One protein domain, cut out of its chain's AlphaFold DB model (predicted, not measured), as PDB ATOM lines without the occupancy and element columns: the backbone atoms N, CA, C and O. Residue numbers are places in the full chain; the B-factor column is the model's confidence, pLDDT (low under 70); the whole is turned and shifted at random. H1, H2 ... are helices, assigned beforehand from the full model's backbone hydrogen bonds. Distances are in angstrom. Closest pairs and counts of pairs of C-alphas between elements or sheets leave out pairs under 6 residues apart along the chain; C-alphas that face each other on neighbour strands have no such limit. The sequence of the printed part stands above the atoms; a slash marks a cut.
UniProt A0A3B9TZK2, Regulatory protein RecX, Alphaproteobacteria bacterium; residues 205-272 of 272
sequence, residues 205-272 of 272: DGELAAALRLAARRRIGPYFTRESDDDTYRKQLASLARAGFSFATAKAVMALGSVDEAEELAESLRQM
ATOM      1  N   ASP A 205     192.960 245.700 218.945       87.81
ATOM      2  CA  ASP A 205     192.254 244.416 219.045       87.81
ATOM      3  C   ASP A 205     191.506 244.117 217.735       87.81
ATOM      4  O   ASP A 205     190.369 244.552 217.505       87.81
ATOM      5  N   GLY A 206     192.167 243.367 216.847       87.62
ATOM      6  CA  GLY A 206     191.609 242.950 215.559       87.62
ATOM      7  C   GLY A 206     190.358 242.073 215.682       87.62
ATOM      8  O   GLY A 206     189.485 242.112 214.808       87.62
ATOM      9  N   GLU A 207     190.220 241.313 216.773       92.38
ATOM     10  CA  GLU A 207     189.102 240.394 216.977       92.38
ATOM     11  C   GLU A 207     187.843 241.147 217.409       92.38
ATOM     12  O   GLU A 207     186.776 240.960 216.812       92.38
ATOM     13  N   LEU A 208     187.965 242.056 218.378       92.81
ATOM     14  CA  LEU A 208     186.867 242.915 218.817       92.81
ATOM     15  C   LEU A 208     186.427 243.872 217.703       92.81
ATOM     16  O   LEU A 208     185.233 243.982 217.413       92.81
ATOM     17  N   ALA A 209     187.377 244.483 216.991       92.94
ATOM     18  CA  ALA A 209     187.068 245.349 215.858       92.94
ATOM     19  C   ALA A 209     186.385 244.586 214.704       92.94
ATOM     20  O   ALA A 209     185.559 245.149 213.974       92.94
ATOM     21  N   ALA A 210     186.712 243.307 214.499       93.88
ATOM     22  CA  ALA A 210     186.013 242.458 213.537       93.88
ATOM     23  C   ALA A 210     184.600 242.088 214.016       93.88
ATOM     24  O   ALA A 210     183.664 242.108 213.209       93.88
ATOM     25  N   ALA A 211     184.430 241.800 215.309       94.50
ATOM     26  CA  ALA A 211     183.140 241.470 215.909       94.50
ATOM     27  C   ALA A 211     182.150 242.640 215.816       94.50
ATOM     28  O   ALA A 211     181.024 242.441 215.353       94.50
ATOM     29  N   LEU A 212     182.587 243.864 216.135       93.81
ATOM     30  CA  LEU A 212     181.786 245.088 215.987       93.81
ATOM     31  C   LEU A 212     181.331 245.293 214.537       93.81
ATOM     32  O   LEU A 212     180.150 245.515 214.270       93.81
ATOM     33  N   ARG A 213     182.233 245.109 213.564       93.81
ATOM     34  CA  ARG A 213     181.890 245.198 212.132       93.81
ATOM     35  C   ARG A 213     180.879 244.142 211.697       93.81
ATOM     36  O   ARG A 213     180.014 244.427 210.861       93.81
ATOM     37  N   LEU A 214     180.990 242.914 212.207       93.75
ATOM     38  CA  LEU A 214     180.008 241.875 211.905       93.75
ATOM     39  C   LEU A 214     178.653 242.205 212.532       93.75
ATOM     40  O   LEU A 214     177.631 242.042 211.859       93.75
ATOM     41  N   ALA A 215     178.650 242.682 213.778       93.38
ATOM     42  CA  ALA A 215     177.446 243.084 214.491       93.38
ATOM     43  C   ALA A 215     176.729 244.234 213.776       93.38
ATOM     44  O   ALA A 215     175.528 244.133 213.532       93.38
ATOM     45  N   ALA A 216     177.468 245.242 213.305       92.69
ATOM     46  CA  ALA A 216     176.931 246.331 212.495       92.69
ATOM     47  C   ALA A 216     176.278 245.823 211.202       92.69
ATOM     48  O   ALA A 216     175.145 246.186 210.881       92.69
ATOM     49  N   ARG A 217     176.950 244.917 210.471       92.00
ATOM     50  CA  ARG A 217     176.403 244.355 209.224       92.00
ATOM     51  C   ARG A 217     175.158 243.502 209.462       92.00
ATOM     52  O   ARG A 217     174.242 243.531 208.646       92.00
ATOM     53  N   ARG A 218     175.149 242.697 210.527       90.62
ATOM     54  CA  ARG A 218     174.056 241.765 210.845       90.62
ATOM     55  C   ARG A 218     172.972 242.371 211.741       90.62
ATOM     56  O   ARG A 218     172.022 241.660 212.042       90.62
ATOM     57  N   ARG A 219     173.105 243.644 212.135       91.44
ATOM     58  CA  ARG A 219     172.208 244.348 213.070       91.44
ATOM     59  C   ARG A 219     172.027 243.571 214.378       91.44
ATOM     60  O   ARG A 219     170.919 243.210 214.750       91.44
ATOM     61  N   ILE A 220     173.145 243.254 215.025       90.25
ATOM     62  CA  ILE A 220     173.206 242.514 216.293       90.25
ATOM     63  C   ILE A 220     173.573 243.478 217.427       90.25
ATOM     64  O   ILE A 220     174.345 244.412 217.197       90.25
ATOM     65  N   GLY A 221     173.057 243.229 218.636       89.31
ATOM     66  CA  GLY A 221     173.383 243.990 219.840       89.31
ATOM     67  C   GLY A 221     173.021 245.470 219.689       89.31
ATOM     68  O   GLY A 221     171.868 245.752 219.363       89.31
ATOM     69  N   PRO A 222     173.976 246.408 219.833       87.81
ATOM     70  CA  PRO A 222     173.701 247.850 219.800       87.81
ATOM     71  C   PRO A 222     173.081 248.325 218.477       87.81
ATOM     72  O   PRO A 222     172.385 249.331 218.431       87.81
ATOM     73  N   TYR A 223     173.293 247.586 217.383       88.31
ATOM     74  CA  TYR A 223     172.749 247.915 216.064       88.31
ATOM     75  C   TYR A 223     171.353 247.330 215.807       88.31
ATOM     76  O   TYR A 223     170.828 247.466 214.696       88.31
ATOM     77  N   PHE A 224     170.778 246.616 216.774       88.94
ATOM     78  CA  PHE A 224     169.447 246.037 216.668       88.94
ATOM     79  C   PHE A 224     168.392 247.072 217.078       88.94
ATOM     80  O   PHE A 224     168.432 247.625 218.165       88.94
ATOM     81  N   THR A 225     167.443 247.357 216.186       84.12
ATOM     82  CA  THR A 225     166.491 248.472 216.362       84.12
ATOM     83  C   THR A 225     165.288 248.127 217.245       84.12
ATOM     84  O   THR A 225     164.562 249.020 217.666       84.12
ATOM     85  N   ARG A 226     165.015 246.838 217.479       83.94
ATOM     86  CA  ARG A 226     163.860 246.388 218.277       83.94
ATOM     87  C   ARG A 226     164.318 246.038 219.687       83.94
ATOM     88  O   ARG A 226     165.495 245.779 219.910       83.94
ATOM     89  N   GLU A 227     163.375 245.973 220.615       78.25
ATOM     90  CA  GLU A 227     163.660 245.442 221.942       78.25
ATOM     91  C   GLU A 227     164.098 243.974 221.826       78.25
ATOM     92  O   GLU A 227     163.486 243.172 221.113       78.25
ATOM     93  N   SER A 228     165.226 243.657 222.454       79.00
ATOM     94  CA  SER A 228     165.796 242.316 222.467       79.00
ATOM     95  C   SER A 228     165.159 241.525 223.603       79.00
ATOM     96  O   SER A 228     165.478 241.776 224.762       79.00
ATOM     97  N   ASP A 229     164.328 240.535 223.284       88.31
ATOM     98  CA  ASP A 229     163.940 239.513 224.258       88.31
ATOM     99  C   ASP A 229     165.100 238.533 224.528       88.31
ATOM    100  O   ASP A 229     166.090 238.470 223.786       88.31
ATOM    101  N   ASP A 230     164.985 237.741 225.597       89.50
ATOM    102  CA  ASP A 230     166.000 236.749 225.980       89.50
ATOM    103  C   ASP A 230     166.298 235.743 224.856       89.50
ATOM    104  O   ASP A 230     167.437 235.291 224.689       89.50
ATOM    105  N   ASP A 231     165.288 235.381 224.064       92.25
ATOM    106  CA  ASP A 231     165.442 234.462 222.937       92.25
ATOM    107  C   ASP A 231     166.229 235.103 221.780       92.25
ATOM    108  O   ASP A 231     167.170 234.500 221.251       92.25
ATOM    109  N   THR A 232     165.928 236.356 221.426       91.12
ATOM    110  CA  THR A 232     166.684 237.125 220.429       91.12
ATOM    111  C   THR A 232     168.117 237.341 220.886       91.12
ATOM    112  O   THR A 232     169.032 237.115 220.090       91.12
ATOM    113  N   TYR A 233     168.340 237.675 222.159       91.06
ATOM    114  CA  TYR A 233     169.680 237.803 222.729       91.06
ATOM    115  C   TYR A 233     170.488 236.510 222.548       91.06
ATOM    116  O   TYR A 233     171.604 236.526 222.017       91.06
ATOM    117  N   ARG A 234     169.907 235.355 222.901       92.62
ATOM    118  CA  ARG A 234     170.553 234.040 222.727       92.62
ATOM    119  C   ARG A 234     170.840 233.730 221.259       92.62
ATOM    120  O   ARG A 234     171.925 233.240 220.938       92.62
ATOM    121  N   LYS A 235     169.912 234.034 220.345       93.38
ATOM    122  CA  LYS A 235     170.098 233.849 218.893       93.38
ATOM    123  C   LYS A 235     171.216 234.729 218.338       93.38
ATOM    124  O   LYS A 235     172.017 234.266 217.521       93.38
ATOM    125  N   GLN A 236     171.284 235.977 218.783       93.38
ATOM    126  CA  GLN A 236     172.316 236.939 218.411       93.38
ATOM    127  C   GLN A 236     173.696 236.498 218.905       93.38
ATOM    128  O   GLN A 236     174.641 236.422 218.115       93.38
ATOM    129  N   LEU A 237     173.788 236.083 220.169       93.62
ATOM    130  CA  LEU A 237     175.008 235.529 220.748       93.62
ATOM    131  C   LEU A 237     175.462 234.265 219.999       93.62
ATOM    132  O   LEU A 237     176.630 234.138 219.628       93.62
ATOM    133  N   ALA A 238     174.528 233.367 219.674       94.06
ATOM    134  CA  ALA A 238     174.807 232.182 218.866       94.06
ATOM    135  C   ALA A 238     175.261 232.531 217.436       94.06
ATOM    136  O   ALA A 238     176.065 231.808 216.850       94.06
ATOM    137  N   SER A 239     174.773 233.629 216.852       94.12
ATOM    138  CA  SER A 239     175.213 234.115 215.535       94.12
ATOM    139  C   SER A 239     176.684 234.543 215.550       94.12
ATOM    140  O   SER A 239     177.424 234.191 214.627       94.12
ATOM    141  N   LEU A 240     177.123 235.234 216.611       93.75
ATOM    142  CA  LEU A 240     178.526 235.612 216.818       93.75
ATOM    143  C   LEU A 240     179.406 234.382 217.089       93.75
ATOM    144  O   LEU A 240     180.454 234.227 216.462       93.75
ATOM    145  N   ALA A 241     178.940 233.450 217.924       93.81
ATOM    146  CA  ALA A 241     179.656 232.203 218.193       93.81
ATOM    147  C   ALA A 241     179.842 231.354 216.920       93.81
ATOM    148  O   ALA A 241     180.941 230.880 216.638       93.81
ATOM    149  N   ARG A 242     178.805 231.224 216.077       93.50
ATOM    150  CA  ARG A 242     178.900 230.521 214.778       93.50
ATOM    151  C   ARG A 242     179.816 231.222 213.778       93.50
ATOM    152  O   ARG A 242     180.341 230.572 212.878       93.50
ATOM    153  N   ALA A 243     180.005 232.533 213.916       92.81
ATOM    154  CA  ALA A 243     180.997 233.266 213.140       92.81
ATOM    155  C   ALA A 243     182.438 233.017 213.628       92.81
ATOM    156  O   ALA A 243     183.378 233.424 212.948       92.81
ATOM    157  N   GLY A 244     182.621 232.318 214.753       93.56
ATOM    158  CA  GLY A 244     183.917 231.910 215.291       93.56
ATOM    159  C   GLY A 244     184.512 232.869 216.322       93.56
ATOM    160  O   GLY A 244     185.699 232.753 216.604       93.56
ATOM    161  N   PHE A 245     183.723 233.805 216.860       95.94
ATOM    162  CA  PHE A 245     184.176 234.695 217.931       95.94
ATOM    163  C   PHE A 245     184.165 233.997 219.291       95.94
ATOM    164  O   PHE A 245     183.323 233.134 219.557       95.94
ATOM    165  N   SER A 246     185.076 234.415 220.172       95.06
ATOM    166  CA  SER A 246     185.088 233.959 221.561       95.06
ATOM    167  C   SER A 246     183.838 234.438 222.309       95.06
ATOM    168  O   SER A 246     183.264 235.485 221.992       95.06
ATOM    169  N   PHE A 247     183.434 233.695 223.340       93.19
ATOM    170  CA  PHE A 247     182.311 234.091 224.191       93.19
ATOM    171  C   PHE A 247     182.545 235.457 224.856       93.19
ATOM    172  O   PHE A 247     181.625 236.268 224.919       93.19
ATOM    173  N   ALA A 248     183.779 235.732 225.293       93.94
ATOM    174  CA  ALA A 248     184.149 237.004 225.909       93.94
ATOM    175  C   ALA A 248     183.965 238.178 224.935       93.94
ATOM    176  O   ALA A 248     183.296 239.152 225.272       93.94
ATOM    177  N   THR A 249     184.469 238.052 223.703       94.12
ATOM    178  CA  THR A 249     184.322 239.078 222.658       94.12
ATOM    179  C   THR A 249     182.855 239.288 222.292       94.12
ATOM    180  O   THR A 249     182.393 240.420 222.181       94.12
ATOM    181  N   ALA A 250     182.095 238.202 222.135       93.88
ATOM    182  CA  ALA A 250     180.681 238.294 221.796       93.88
ATOM    183  C   ALA A 250     179.879 238.988 222.908       93.88
ATOM    184  O   ALA A 250     179.066 239.863 222.621       93.88
ATOM    185  N   LYS A 251     180.147 238.657 224.177       93.56
ATOM    186  CA  LYS A 251     179.522 239.317 225.327       93.56
ATOM    187  C   LYS A 251     179.914 240.792 225.422       93.56
ATOM    188  O   LYS A 251     179.045 241.604 225.706       93.56
ATOM    189  N   ALA A 252     181.174 241.138 225.153       93.31
ATOM    190  CA  ALA A 252     181.640 242.524 225.149       93.31
ATOM    191  C   ALA A 252     180.878 243.376 224.124       93.31
ATOM    192  O   ALA A 252     180.387 244.443 224.467       93.31
ATOM    193  N   VAL A 253     180.688 242.870 222.900       93.06
ATOM    194  CA  VAL A 253     179.886 243.561 221.874       93.06
ATOM    195  C   VAL A 253     178.421 243.699 222.293       93.06
ATOM    196  O   VAL A 253     177.813 244.740 222.076       93.06
ATOM    197  N   MET A 254     177.850 242.654 222.894       90.56
ATOM    198  CA  MET A 254     176.456 242.653 223.353       90.56
ATOM    199  C   MET A 254     176.216 243.517 224.600       90.56
ATOM    200  O   MET A 254     175.064 243.798 224.909       90.56
ATOM    201  N   ALA A 255     177.268 243.890 225.331       91.44
ATOM    202  CA  ALA A 255     177.178 244.733 226.521       91.44
ATOM    203  C   ALA A 255     177.115 246.234 226.194       91.44
ATOM    204  O   ALA A 255     176.813 247.025 227.082       91.44
ATOM    205  N   LEU A 256     177.401 246.618 224.947       90.94
ATOM    206  CA  LEU A 256     177.318 248.001 224.485       90.94
ATOM    207  C   LEU A 256     175.852 248.432 224.409       90.94
ATOM    208  O   LEU A 256     175.026 247.725 223.823       90.94
ATOM    209  N   GLY A 257     175.539 249.577 225.014       83.62
ATOM    210  CA  GLY A 257     174.166 250.054 225.180       83.62
ATOM    211  C   GLY A 257     173.657 250.878 224.003       83.62
ATOM    212  O   GLY A 257     172.447 251.006 223.818       83.62
ATOM    213  N   SER A 258     174.563 251.421 223.189       88.56
ATOM    214  CA  SER A 258     174.220 252.304 222.077       88.56
ATOM    215  C   SER A 258     175.092 252.074 220.841       88.56
ATOM    216  O   SER A 258     176.176 251.487 220.895       88.56
ATOM    217  N   VAL A 259     174.586 252.530 219.692       90.56
ATOM    218  CA  VAL A 259     175.333 252.537 218.426       90.56
ATOM    219  C   VAL A 259     176.569 253.427 218.536       90.56
ATOM    220  O   VAL A 259     177.636 253.023 218.079       90.56
ATOM    221  N   ASP A 260     176.434 254.584 219.184       90.12
ATOM    222  CA  ASP A 260     177.506 255.572 219.321       90.12
ATOM    223  C   ASP A 260     178.681 255.005 220.133       90.12
ATOM    224  O   ASP A 260     179.816 255.032 219.660       90.12
ATOM    225  N   GLU A 261     178.414 254.353 221.274       90.06
ATOM    226  CA  GLU A 261     179.440 253.649 222.066       90.06
ATOM    227  C   GLU A 261     180.201 252.602 221.237       90.06
ATOM    228  O   GLU A 261     181.422 252.453 221.345       90.06
ATOM    229  N   ALA A 262     179.485 251.859 220.391       90.00
ATOM    230  CA  ALA A 262     180.081 250.833 219.547       90.00
ATOM    231  C   ALA A 262     180.962 251.422 218.436       90.00
ATOM    232  O   ALA A 262     181.996 250.841 218.089       90.00
ATOM    233  N   GLU A 263     180.567 252.562 217.870       90.00
ATOM    234  CA  GLU A 263     181.334 253.269 216.843       90.00
ATOM    235  C   GLU A 263     182.573 253.960 217.421       90.00
ATOM    236  O   GLU A 263     183.653 253.837 216.835       90.00
ATOM    237  N   GLU A 264     182.459 254.589 218.593       91.19
ATOM    238  CA  GLU A 264     183.586 255.167 219.333       91.19
ATOM    239  C   GLU A 264     184.628 254.103 219.681       91.19
ATOM    240  O   GLU A 264     185.818 254.268 219.391       91.19
ATOM    241  N   LEU A 265     184.188 252.954 220.208       90.31
ATOM    242  CA  LEU A 265     185.076 251.829 220.477       90.31
ATOM    243  C   LEU A 265     185.752 251.342 219.187       90.31
ATOM    244  O   LEU A 265     186.967 251.157 219.155       90.31
ATOM    245  N   ALA A 266     185.004 251.193 218.091       88.81
ATOM    246  CA  ALA A 266     185.565 250.771 216.808       88.81
ATOM    247  C   ALA A 266     186.561 251.778 216.200       88.81
ATOM    248  O   ALA A 266     187.408 251.386 215.390       88.81
ATOM    249  N   GLU A 267     186.439 253.068 216.510       88.19
ATOM    250  CA  GLU A 267     187.386 254.110 216.108       88.19
ATOM    251  C   GLU A 267     188.637 254.092 216.992       88.19
ATOM    252  O   GLU A 267     189.743 254.058 216.458       88.19
ATOM    253  N   SER A 268     188.480 253.981 218.315       89.44
ATOM    254  CA  SER A 268     189.608 253.880 219.253       89.44
ATOM    255  C   SER A 268     190.543 252.708 218.928       89.44
ATOM    256  O   SER A 268     191.761 252.837 218.992       89.44
ATOM    257  N   LEU A 269     189.983 251.583 218.471       87.62
ATOM    258  CA  LEU A 269     190.751 250.399 218.084       87.62
ATOM    259  C   LEU A 269     191.565 250.590 216.795       87.62
ATOM    260  O   LEU A 269     192.490 249.815 216.565       87.62
ATOM    261  N   ARG A 270     191.222 251.574 215.950       80.81
ATOM    262  CA  ARG A 270     191.874 251.847 214.654       80.81
ATOM    263  C   ARG A 270     193.003 252.877 214.719       80.81
ATOM    264  O   ARG A 270     193.715 253.012 213.732       80.81
ATOM    265  N   GLN A 271     193.131 253.635 215.805       72.88
ATOM    266  CA  GLN A 271     194.044 254.784 215.899       72.88
ATOM    267  C   GLN A 271     195.459 254.427 216.394       72.88
ATOM    268  O   GLN A 271     196.108 255.249 217.037       72.88
ATOM    269  N   MET A 272     195.943 253.221 216.087       54.50
ATOM    270  CA  MET A 272     197.310 252.772 216.384       54.50
ATOM    271  C   MET A 272     198.109 252.628 215.089       54.50
ATOM    272  O   MET A 272     199.284 253.047 215.089       54.50
TER     273      MET A 272
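What this domain is: This is residues 205 to 272 of the 272 residues of the protein "Regulatory protein RecX" of Alphaproteobacteria bacterium (UniProt A0A3B9TZK2). H1 crosses H3; H2 packs on H3, and H4 runs back beside H1. The printed part has 68 residues, 44 of them in four named helices, H1 to H4 in order along the chain, with no named strand; the class is all helix. It is compact, radius of gyration of the C-alphas 11.2 A, spanning 37 by 24 by 18 A.

Where its parts are: H1, residues 206 to 218, and H2, 230 to 242, each measure 18.2 A; H3, 247 to 254, measures 10.4 A and H4, 259 to 268, 14.4 A. C-alpha 206 is at (191.609, 242.950, 215.559), C-alpha 268 at (189.608, 253.880, 219.253).

How they stand to each other: H1 touches H3 at a steep tilt of 50 degrees, closest C-alphas 208 and 249, 6.0 A. H1 only just touches H4, by residues 209 to 212 alone, with 3 C-alpha pairs within 8 A, closest 209 and 266, 5.7 A. H2 touches H3 by residues 237 to 241 alone, closest C-alphas 240 and 250, 6.1 A; H2 and H4 are apart. Every helix O i to N i+4 pair is within hydrogen-bond range.

The domain as a whole: The printed part has no cut; the H1 to H2 link is long; residue 272 is under pLDDT 70.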